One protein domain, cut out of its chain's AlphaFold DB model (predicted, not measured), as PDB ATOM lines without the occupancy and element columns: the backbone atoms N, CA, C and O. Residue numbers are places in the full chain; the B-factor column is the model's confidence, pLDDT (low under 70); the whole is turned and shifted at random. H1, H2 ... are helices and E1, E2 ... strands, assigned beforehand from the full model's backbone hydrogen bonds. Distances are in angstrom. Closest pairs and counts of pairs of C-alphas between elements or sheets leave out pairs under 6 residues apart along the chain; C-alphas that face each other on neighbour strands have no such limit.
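AT A GLANCE: This is residues 26 to 94 of the 261 residues of an uncharacterized protein of Planctomycetes bacterium (UniProt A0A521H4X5). Two helices, H1 and H3, pack side by side running opposite ways, and a tiny two-strand sheet lies beside H1, with E1 next to the helix and E2 beyond it. The short helix H2 packs on residues 83 to 87 of H3, and two wide loops reach the far ends, at Gln 41 and Asp 66. The 69 printed residues hold H1, E1, H2, E2 and H3 in that order; the sheet, E1 - E2, is antiparallel. The class is mostly helix, though under half of the residues are in named elements. The whole is compact, with a radius of gyration of the C-alphas of 11.0 A and spans of 31 by 24 by 21 A.

HOW THE PARTS SIT: Start at H1, residues 27 to 36; its closest C-alphas to E1, residues 48 to 50, are those of Asp 33 and Leu 50, 5.3 A apart. E1 and E2, residues 73 to 75, are antiparallel at 131 degrees; look for N 48 and O 75 at 3.0 A and N 50 and O 73 at 2.9 A. H2, residues 54 to 57, touches H3, residues 80 to 92, through residues 83 to 87 of H3 alone; the closest C-alphas, Tyr 57 and Gly 86, are 4.7 A apart. H1 touches H3, with C-alphas Ala 30 and Ile 87 closest at 5.7 A, at a shallow tilt of 33 degrees, only just short of steep, opposite ways. H1 and H2 are apart. In H1 and H3 every O i to N i+4 pair is within hydrogen-bond range; H2 is too short for one.

IN THESE COORDINATES: Find C-alpha 27 at (46.887, -12.519, 37.688), where H1 begins its 14.4 A. E1 spans 6.0 A, H2 5.5 A and E2 6.3 A. H3 runs 18.2 A to C-alpha 92 at (47.426, -17.207, 29.595).

THE WHOLE: The C-alphas of Gln 41 and Asp 66 are the two farthest apart, 31.8 A. The printed part has no cut. The links H1 to E1 and H2 to E2 are long. Look at residues 61 to 71 for pLDDT under 70.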
ATOM      1  N   SER A  26      48.771  -8.328  39.044       73.94
ATOM      2  CA  SER A  26      48.308  -9.554  39.701       73.94
ATOM      3  C   SER A  26      47.476 -10.381  38.714       73.94
ATOM      4  O   SER A  26      46.579  -9.825  38.076       73.94
ATOM      5  N   PRO A  27      47.688 -11.702  38.593       75.31
ATOM      6  CA  PRO A  27      46.887 -12.519  37.688       75.31
ATOM      7  C   PRO A  27      45.383 -12.462  38.003       75.31
ATOM      8  O   PRO A  27      44.564 -12.520  37.091       75.31
ATOM      9  N   SER A  28      45.007 -12.243  39.270       80.25
ATOM     10  CA  SER A  28      43.614 -11.988  39.659       80.25
ATOM     11  C   SER A  28      43.055 -10.692  39.062       80.25
ATOM     12  O   SER A  28      41.901 -10.665  38.650       80.25
ATOM     13  N   ASN A  29      43.867  -9.634  38.987       87.12
ATOM     14  CA  ASN A  29      43.466  -8.339  38.431       87.12
ATOM     15  C   ASN A  29      43.172  -8.463  36.939       87.12
ATOM     16  O   ASN A  29      42.142  -7.983  36.490       87.12
ATOM     17  N   ALA A  30      44.003  -9.196  36.189       90.62
ATOM     18  CA  ALA A  30      43.754  -9.447  34.769       90.62
ATOM     19  C   ALA A  30      42.410 -10.151  34.519       90.62
ATOM     20  O   ALA A  30      41.702  -9.794  33.584       90.62
ATOM     21  N   VAL A  31      42.026 -11.110  35.366       92.50
ATOM     22  CA  VAL A  31      40.729 -11.797  35.255       92.50
ATOM     23  C   VAL A  31      39.559 -10.844  35.520       92.50
ATOM     24  O   VAL A  31      38.570 -10.868  34.788       92.50
ATOM     25  N   TYR A  32      39.661  -9.987  36.539       90.75
ATOM     26  CA  TYR A  32      38.616  -9.002  36.835       90.75
ATOM     27  C   TYR A  32      38.523  -7.912  35.769       90.75
ATOM     28  O   TYR A  32      37.421  -7.586  35.336       90.75
ATOM     29  N   ASP A  33      39.662  -7.398  35.314       93.38
ATOM     30  CA  ASP A  33      39.736  -6.371  34.280       93.38
ATOM     31  C   ASP A  33      39.198  -6.918  32.948       93.38
ATOM     32  O   ASP A  33      38.449  -6.222  32.269       93.38
ATOM     33  N   PHE A  34      39.449  -8.197  32.627       95.38
ATOM     34  CA  PHE A  34      38.848  -8.866  31.466       95.38
ATOM     35  C   PHE A  34      37.321  -8.850  31.508       95.38
ATOM     36  O   PHE A  34      36.679  -8.542  30.509       95.38
ATOM     37  N   ALA A  35      36.719  -9.146  32.660       93.81
ATOM     38  CA  ALA A  35      35.270  -9.073  32.810       93.81
ATOM     39  C   ALA A  35      34.760  -7.621  32.789       93.81
ATOM     40  O   ALA A  35      33.677  -7.350  32.278       93.81
ATOM     41  N   ALA A  36      35.528  -6.677  33.334       94.25
ATOM     42  CA  ALA A  36      35.093  -5.297  33.511       94.25
ATOM     43  C   ALA A  36      35.130  -4.450  32.230       94.25
ATOM     44  O   ALA A  36      34.365  -3.486  32.120       94.25
ATOM     45  N   ILE A  37      35.966  -4.816  31.250       95.38
ATOM     46  CA  ILE A  37      35.935  -4.211  29.909       95.38
ATOM     47  C   ILE A  37      34.734  -4.676  29.069       95.38
ATOM     48  O   ILE A  37      34.588  -4.228  27.933       95.38
ATOM     49  N   HIS A  38      33.871  -5.543  29.607       96.00
ATOM     50  CA  HIS A  38      32.670  -6.043  28.950       96.00
ATOM     51  C   HIS A  38      31.386  -5.607  29.675       96.00
ATOM     52  O   HIS A  38      31.375  -5.343  30.880       96.00
ATOM     53  N   ASP A  39      30.281  -5.497  28.936       92.94
ATOM     54  CA  ASP A  39      28.945  -5.302  29.504       92.94
ATOM     55  C   ASP A  39      28.250  -6.640  29.847       92.94
ATOM     56  O   ASP A  39      28.818  -7.724  29.718       92.94
ATOM     57  N   GLY A  40      26.993  -6.580  30.303       87.19
ATOM     58  CA  GLY A  40      26.218  -7.778  30.656       87.19
ATOM     59  C   GLY A  40      25.851  -8.688  29.476       87.19
ATOM     60  O   GLY A  40      25.356  -9.789  29.703       87.19
ATOM     61  N   GLN A  41      26.072  -8.244  28.235       89.94
ATOM     62  CA  GLN A  41      25.944  -9.032  27.007       89.94
ATOM     63  C   GLN A  41      27.313  -9.418  26.428       89.94
ATOM     64  O   GLN A  41      27.379  -9.884  25.296       89.94
ATOM     65  N   TRP A  42      28.385  -9.230  27.201       93.00
ATOM     66  CA  TRP A  42      29.767  -9.466  26.799       93.00
ATOM     67  C   TRP A  42      30.259  -8.590  25.631       93.00
ATOM     68  O   TRP A  42      31.182  -8.954  24.910       93.00
ATOM     69  N   ARG A  43      29.669  -7.403  25.441       92.88
ATOM     70  CA  ARG A  43      30.116  -6.431  24.430       92.88
ATOM     71  C   ARG A  43      31.165  -5.476  24.993       92.88
ATOM     72  O   ARG A  43      31.145  -5.216  26.197       92.88
ATOM     73  N   PRO A  44      32.031  -4.888  24.144       94.31
ATOM     74  CA  PRO A  44      32.972  -3.854  24.559       94.31
ATOM     75  C   PRO A  44      32.324  -2.733  25.370       94.31
ATOM     76  O   PRO A  44      31.331  -2.140  24.944       94.31
ATOM     77  N   ARG A  45      32.932  -2.386  26.503       94.12
ATOM     78  CA  ARG A  45      32.490  -1.298  27.373       94.12
ATOM     79  C   ARG A  45      33.589  -0.246  27.539       94.12
ATOM     80  O   ARG A  45      34.713  -0.571  27.903       94.12
ATOM     81  N   SER A  46      33.221   1.022  27.351       92.56
ATOM     82  CA  SER A  46      33.995   2.198  27.771       92.56
ATOM     83  C   SER A  46      33.040   3.280  28.298       92.56
ATOM     84  O   SER A  46      31.974   3.467  27.703       92.56
ATOM     85  N   PRO A  47      33.377   3.985  29.389       94.25
ATOM     86  CA  PRO A  47      34.499   3.695  30.280       94.25
ATOM     87  C   PRO A  47      34.297   2.387  31.065       94.25
ATOM     88  O   PRO A  47      33.165   1.947  31.313       94.25
ATOM     89  N   ALA A  48      35.409   1.772  31.469       93.38
ATOM     90  CA  ALA A  48      35.434   0.547  32.267       93.38
ATOM     91  C   ALA A  48      36.062   0.800  33.641       93.38
ATOM     92  O   ALA A  48      36.994   1.590  33.771       93.38
ATOM     93  N   GLN A  49      35.552   0.113  34.663       92.19
ATOM     94  CA  GLN A  49      36.144   0.133  35.999       92.19
ATOM     95  C   GLN A  49      37.239  -0.924  36.053       92.19
ATOM     96  O   GLN A  49      36.920  -2.107  36.019       92.19
ATOM     97  N   LEU A  50      38.501  -0.513  36.112       89.94
ATOM     98  CA  LEU A  50      39.645  -1.421  36.083       89.94
ATOM     99  C   LEU A  50      40.480  -1.287  37.349       89.94
ATOM    100  O   LEU A  50      40.540  -0.232  37.984       89.94
ATOM    101  N   THR A  51      41.126  -2.388  37.704       87.75
ATOM    102  CA  THR A  51      42.136  -2.466  38.764       87.75
ATOM    103  C   THR A  51      43.535  -2.122  38.250       87.75
ATOM    104  O   THR A  51      44.431  -1.846  39.047       87.75
ATOM    105  N   THR A  52      43.714  -2.119  36.928       86.00
ATOM    106  CA  THR A  52      44.960  -1.801  36.230       86.00
ATOM    107  C   THR A  52      44.690  -0.775  35.129       86.00
ATOM    108  O   THR A  52      43.724  -0.911  34.379       86.00
ATOM    109  N   ASP A  53      45.563   0.227  34.981       87.25
ATOM    110  CA  ASP A  53      45.502   1.162  33.851       87.25
ATOM    111  C   ASP A  53      45.640   0.375  32.530       87.25
ATOM    112  O   ASP A  53      46.580  -0.422  32.384       87.25
ATOM    113  N   PRO A  54      44.744   0.584  31.546       89.62
ATOM    114  CA  PRO A  54      44.766  -0.143  30.283       89.62
ATOM    115  C   PRO A  54      46.102  -0.030  29.530       89.62
ATOM    116  O   PRO A  54      46.484  -0.967  28.831       89.62
ATOM    117  N   GLN A  55      46.856   1.061  29.695       88.56
ATOM    118  CA  GLN A  55      48.174   1.241  29.072       88.56
ATOM    119  C   GLN A  55      49.219   0.237  29.579       88.56
ATOM    120  O   GLN A  55      50.171  -0.081  28.863       88.56
ATOM    121  N   VAL A  56      49.051  -0.314  30.785       87.00
ATOM    122  CA  VAL A  56      49.933  -1.366  31.320       87.00
ATOM    123  C   VAL A  56      49.786  -2.657  30.511       87.00
ATOM    124  O   VAL A  56      50.780  -3.332  30.232       87.00
ATOM    125  N   TYR A  57      48.571  -2.982  30.055       88.50
ATOM    126  CA  TYR A  57      48.338  -4.127  29.165       88.50
ATOM    127  C   TYR A  57      48.929  -3.926  27.767       88.50
ATOM    128  O   TYR A  57      49.246  -4.904  27.094       88.50
ATOM    129  N   LEU A  58      49.134  -2.673  27.357       88.62
ATOM    130  CA  LEU A  58      49.728  -2.306  26.071       88.62
ATOM    131  C   LEU A  58      51.261  -2.174  26.120       88.62
ATOM    132  O   LEU A  58      51.891  -1.941  25.090       88.62
ATOM    133  N   GLY A  59      51.876  -2.312  27.300       81.75
ATOM    134  CA  GLY A  59      53.325  -2.156  27.485       81.75
ATOM    135  C   GLY A  59      53.824  -0.707  27.411       81.75
ATOM    136  O   GLY A  59      55.030  -0.485  27.312       81.75
ATOM    137  N   SER A  60      52.916   0.271  27.447       70.69
ATOM    138  CA  SER A  60      53.196   1.713  27.353       70.69
ATOM    139  C   SER A  60      52.943   2.474  28.661       70.69
ATOM    140  O   SER A  60      53.368   3.624  28.789       70.69
ATOM    141  N   GLY A  61      52.256   1.863  29.627       61.25
ATOM    142  CA  GLY A  61      51.955   2.463  30.926       61.25
ATOM    143  C   GLY A  61      53.146   2.441  31.887       61.25
ATOM    144  O   GLY A  61      53.959   1.518  31.870       61.25
ATOM    145  N   LYS A  62      53.228   3.440  32.773       56.91
ATOM    146  CA  LYS A  62      53.904   3.228  34.062       56.91
ATOM    147  C   LYS A  62      53.054   2.227  34.838       56.91
ATOM    148  O   LYS A  62      51.832   2.367  34.809       56.91
ATOM    149  N   ASP A  63      53.671   1.263  35.525       54.97
ATOM    150  CA  ASP A  63      52.943   0.484  36.528       54.97
ATOM    151  C   ASP A  63      52.200   1.464  37.427       54.97
ATOM    152  O   ASP A  63      52.761   2.472  37.873       54.97
ATOM    153  N   THR A  64      50.905   1.227  37.569       52.03
ATOM    154  CA  THR A  64      49.980   2.153  38.203       52.03
ATOM    155  C   THR A  64      50.488   2.610  39.572       52.03
ATOM    156  O   THR A  64      51.049   1.794  40.308       52.03
ATOM    157  N   PRO A  65      50.324   3.902  39.927       43.19
ATOM    158  CA  PRO A  65      50.619   4.373  41.279       43.19
ATOM    159  C   PRO A  65      49.830   3.533  42.289       43.19
ATOM    160  O   PRO A  65      48.755   3.062  41.939       43.19
ATOM    161  N   ASP A  66      50.370   3.343  43.503       46.12
ATOM    162  CA  ASP A  66      49.781   2.571  44.613       46.12
ATOM    163  C   ASP A  66      48.271   2.841  44.781       46.12
ATOM    164  O   ASP A  66      47.851   3.683  45.582       46.12
ATOM    165  N   PHE A  67      47.431   2.123  44.036       50.53
ATOM    166  CA  PHE A  67      46.006   2.092  44.300       50.53
ATOM    167  C   PHE A  67      45.820   1.335  45.599       50.53
ATOM    168  O   PHE A  67      46.454   0.300  45.845       50.53
ATOM    169  N   ARG A  68      44.943   1.838  46.466       49.88
ATOM    170  CA  ARG A  68      44.593   1.074  47.658       49.88
ATOM    171  C   ARG A  68      43.934  -0.216  47.191       49.88
ATOM    172  O   ARG A  68      43.070  -0.199  46.319       49.88
ATOM    173  N   VAL A  69      44.346  -1.338  47.778       48.28
ATOM    174  CA  VAL A  69      43.744  -2.651  47.523       48.28
ATOM    175  C   VAL A  69      42.215  -2.525  47.602       48.28
ATOM    176  O   VAL A  69      41.681  -2.237  48.671       48.28
ATOM    177  N   GLY A  70      41.527  -2.720  46.472       51.97
ATOM    178  CA  GLY A  70      40.065  -2.644  46.363       51.97
ATOM    179  C   GLY A  70      39.492  -1.390  45.689       51.97
ATOM    180  O   GLY A  70      38.280  -1.337  45.497       51.97
ATOM    181  N   GLU A  71      40.308  -0.405  45.306       65.94
ATOM    182  CA  GLU A  71      39.852   0.730  44.491       65.94
ATOM    183  C   GLU A  71      39.871   0.356  42.997       65.94
ATOM    184  O   GLU A  71      40.881  -0.117  42.481       65.94
ATOM    185  N   MET A  72      38.733   0.528  42.313       77.38
ATOM    186  CA  MET A  72      38.629   0.433  40.851       77.38
ATOM    187  C   MET A  72      38.485   1.844  40.291       77.38
ATOM    188  O   MET A  72      37.625   2.603  40.749       77.38
ATOM    189  N   GLU A  73      39.288   2.187  39.291       83.69
ATOM    190  CA  GLU A  73      39.220   3.488  38.629       83.69
ATOM    191  C   GLU A  73      38.548   3.360  37.260       83.69
ATOM    192  O   GLU A  73      38.591   2.317  36.608       83.69
ATOM    193  N   SER A  74      37.848   4.418  36.853       90.44
ATOM    194  CA  SER A  74      37.144   4.470  35.576       90.44
ATOM    195  C   SER A  74      38.097   4.948  34.485       90.44
ATOM    196  O   SER A  74      38.436   6.129  34.451       90.44
ATOM    197  N   PHE A  75      38.477   4.059  33.571       90.69
ATOM    198  CA  PHE A  75      39.337   4.383  32.434       90.69
ATOM    199  C   PHE A  75      38.545   4.413  31.129       90.69
ATOM    200  O   PHE A  75      37.713   3.542  30.867       90.69
ATOM    201  N   GLU A  76      38.845   5.399  30.285       93.94
ATOM    202  CA  GLU A  76      38.434   5.374  28.883       93.94
ATOM    203  C   GLU A  76      39.326   4.407  28.100       93.94
ATOM    204  O   GLU A  76      40.555   4.448  28.200       93.94
ATOM    205  N   ILE A  77      38.707   3.547  27.295       92.44
ATOM    206  CA  ILE A  77      39.397   2.526  26.511       92.44
ATOM    207  C   ILE A  77      39.322   2.911  25.038       92.44
ATOM    208  O   ILE A  77      38.327   2.669  24.360       92.44
ATOM    209  N   ALA A  78      40.403   3.515  24.544       89.25
ATOM    210  CA  ALA A  78      40.492   3.961  23.155       89.25
ATOM    211  C   ALA A  78      40.557   2.793  22.154       89.25
ATOM    212  O   ALA A  78      39.919   2.847  21.107       89.25
ATOM    213  N   ASP A  79      41.310   1.737  22.481       92.75
ATOM    214  CA  ASP A  79      41.412   0.516  21.676       92.75
ATOM    215  C   ASP A  79      41.093  -0.701  22.546       92.75
ATOM    216  O   ASP A  79      41.954  -1.265  23.227       92.75
ATOM    217  N   HIS A  80      39.816  -1.083  22.536       93.94
ATOM    218  CA  HIS A  80      39.314  -2.207  23.324       93.94
ATOM    219  C   HIS A  80      39.996  -3.521  22.945       93.94
ATOM    220  O   HIS A  80      40.377  -4.290  23.823       93.94
ATOM    221  N   ARG A  81      40.251  -3.736  21.651       93.38
ATOM    222  CA  ARG A  81      40.832  -4.985  21.149       93.38
ATOM    223  C   ARG A  81      42.300  -5.125  21.529       93.38
ATOM    224  O   ARG A  81      42.736  -6.216  21.894       93.38
ATOM    225  N   ALA A  82      43.069  -4.039  21.470       93.38
ATOM    226  CA  ALA A  82      44.459  -4.064  21.909       93.38
ATOM    227  C   ALA A  82      44.568  -4.342  23.416       93.38
ATOM    228  O   ALA A  82      45.382  -5.173  23.827       93.38
ATOM    229  N   VAL A  83      43.724  -3.695  24.228       93.81
ATOM    230  CA  VAL A  83      43.697  -3.896  25.686       93.81
ATOM    231  C   VAL A  83      43.286  -5.325  26.028       93.81
ATOM    232  O   VAL A  83      43.982  -5.998  26.784       93.81
ATOM    233  N   GLU A  84      42.214  -5.824  25.420       95.50
ATOM    234  CA  GLU A  84      41.727  -7.184  25.623       95.50
ATOM    235  C   GLU A  84      42.782  -8.240  25.280       95.50
ATOM    236  O   GLU A  84      43.028  -9.150  26.070       95.50
ATOM    237  N   ARG A  85      43.479  -8.091  24.147       93.94
ATOM    238  CA  ARG A  85      44.586  -8.982  23.775       93.94
ATOM    239  C   ARG A  85      45.705  -8.957  24.817       93.94
ATOM    240  O   ARG A  85      46.234 -10.011  25.168       93.94
ATOM    241  N   GLY A  86      46.053  -7.777  25.326       92.94
ATOM    242  CA  GLY A  86      47.029  -7.636  26.408       92.94
ATOM    243  C   GLY A  86      46.576  -8.333  27.695       92.94
ATOM    244  O   GLY A  86      47.371  -9.018  28.339       92.94
ATOM    245  N   ILE A  87      45.290  -8.242  28.041       94.88
ATOM    246  CA  ILE A  87      44.707  -8.942  29.194       94.88
ATOM    247  C   ILE A  87      44.735 -10.464  28.992       94.88
ATOM    248  O   ILE A  87      45.191 -11.187  29.879       94.88
ATOM    249  N   LEU A  88      44.328 -10.967  27.823       95.12
ATOM    250  CA  LEU A  88      44.345 -12.400  27.499       95.12
ATOM    251  C   LEU A  88      45.755 -12.996  27.576       95.12
ATOM    252  O   LEU A  88      45.927 -14.098  28.095       95.12
ATOM    253  N   GLN A  89      46.780 -12.255  27.146       92.69
ATOM    254  CA  GLN A  89      48.179 -12.665  27.312       92.69
ATOM    255  C   GLN A  89      48.571 -12.821  28.787       92.69
ATOM    256  O   GLN A  89      49.315 -13.739  29.134       92.69
ATOM    257  N   ARG A  90      48.057 -11.958  29.674       91.31
ATOM    258  CA  ARG A  90      48.275 -12.083  31.125       91.31
ATOM    259  C   ARG A  90      47.510 -13.264  31.711       91.31
ATOM    260  O   ARG A  90      48.075 -13.997  32.518       91.31
ATOM    261  N   ILE A  91      46.270 -13.488  31.278       95.12
ATOM    262  CA  ILE A  91      45.465 -14.640  31.703       95.12
ATOM    263  C   ILE A  91      46.133 -15.958  31.285       95.12
ATOM    264  O   ILE A  91      46.217 -16.884  32.088       95.12
ATOM    265  N   ALA A  92      46.695 -16.032  30.076       93.12
ATOM    266  CA  ALA A  92      47.426 -17.207  29.595       93.12
ATOM    267  C   ALA A  92      48.665 -17.557  30.450       93.12
ATOM    268  O   ALA A  92      49.127 -18.699  30.439       93.12
ATOM    269  N   ALA A  93      49.201 -16.587  31.199       91.69
ATOM    270  CA  ALA A  93      50.328 -16.774  32.107       91.69
ATOM    271  C   ALA A  93      49.917 -17.205  33.530       91.69
ATOM    272  O   ALA A  93      50.799 -17.451  34.357       91.69
ATOM    273  N   ILE A  94      48.615 -17.310  33.836       92.19
ATOM    274  CA  ILE A  94      48.133 -17.816  35.130       92.19
ATOM    275  C   ILE A  94      48.624 -19.259  35.320       92.19
ATOM    276  O   ILE A  94      48.318 -20.122  34.492       92.19
TER     277      ILE A  94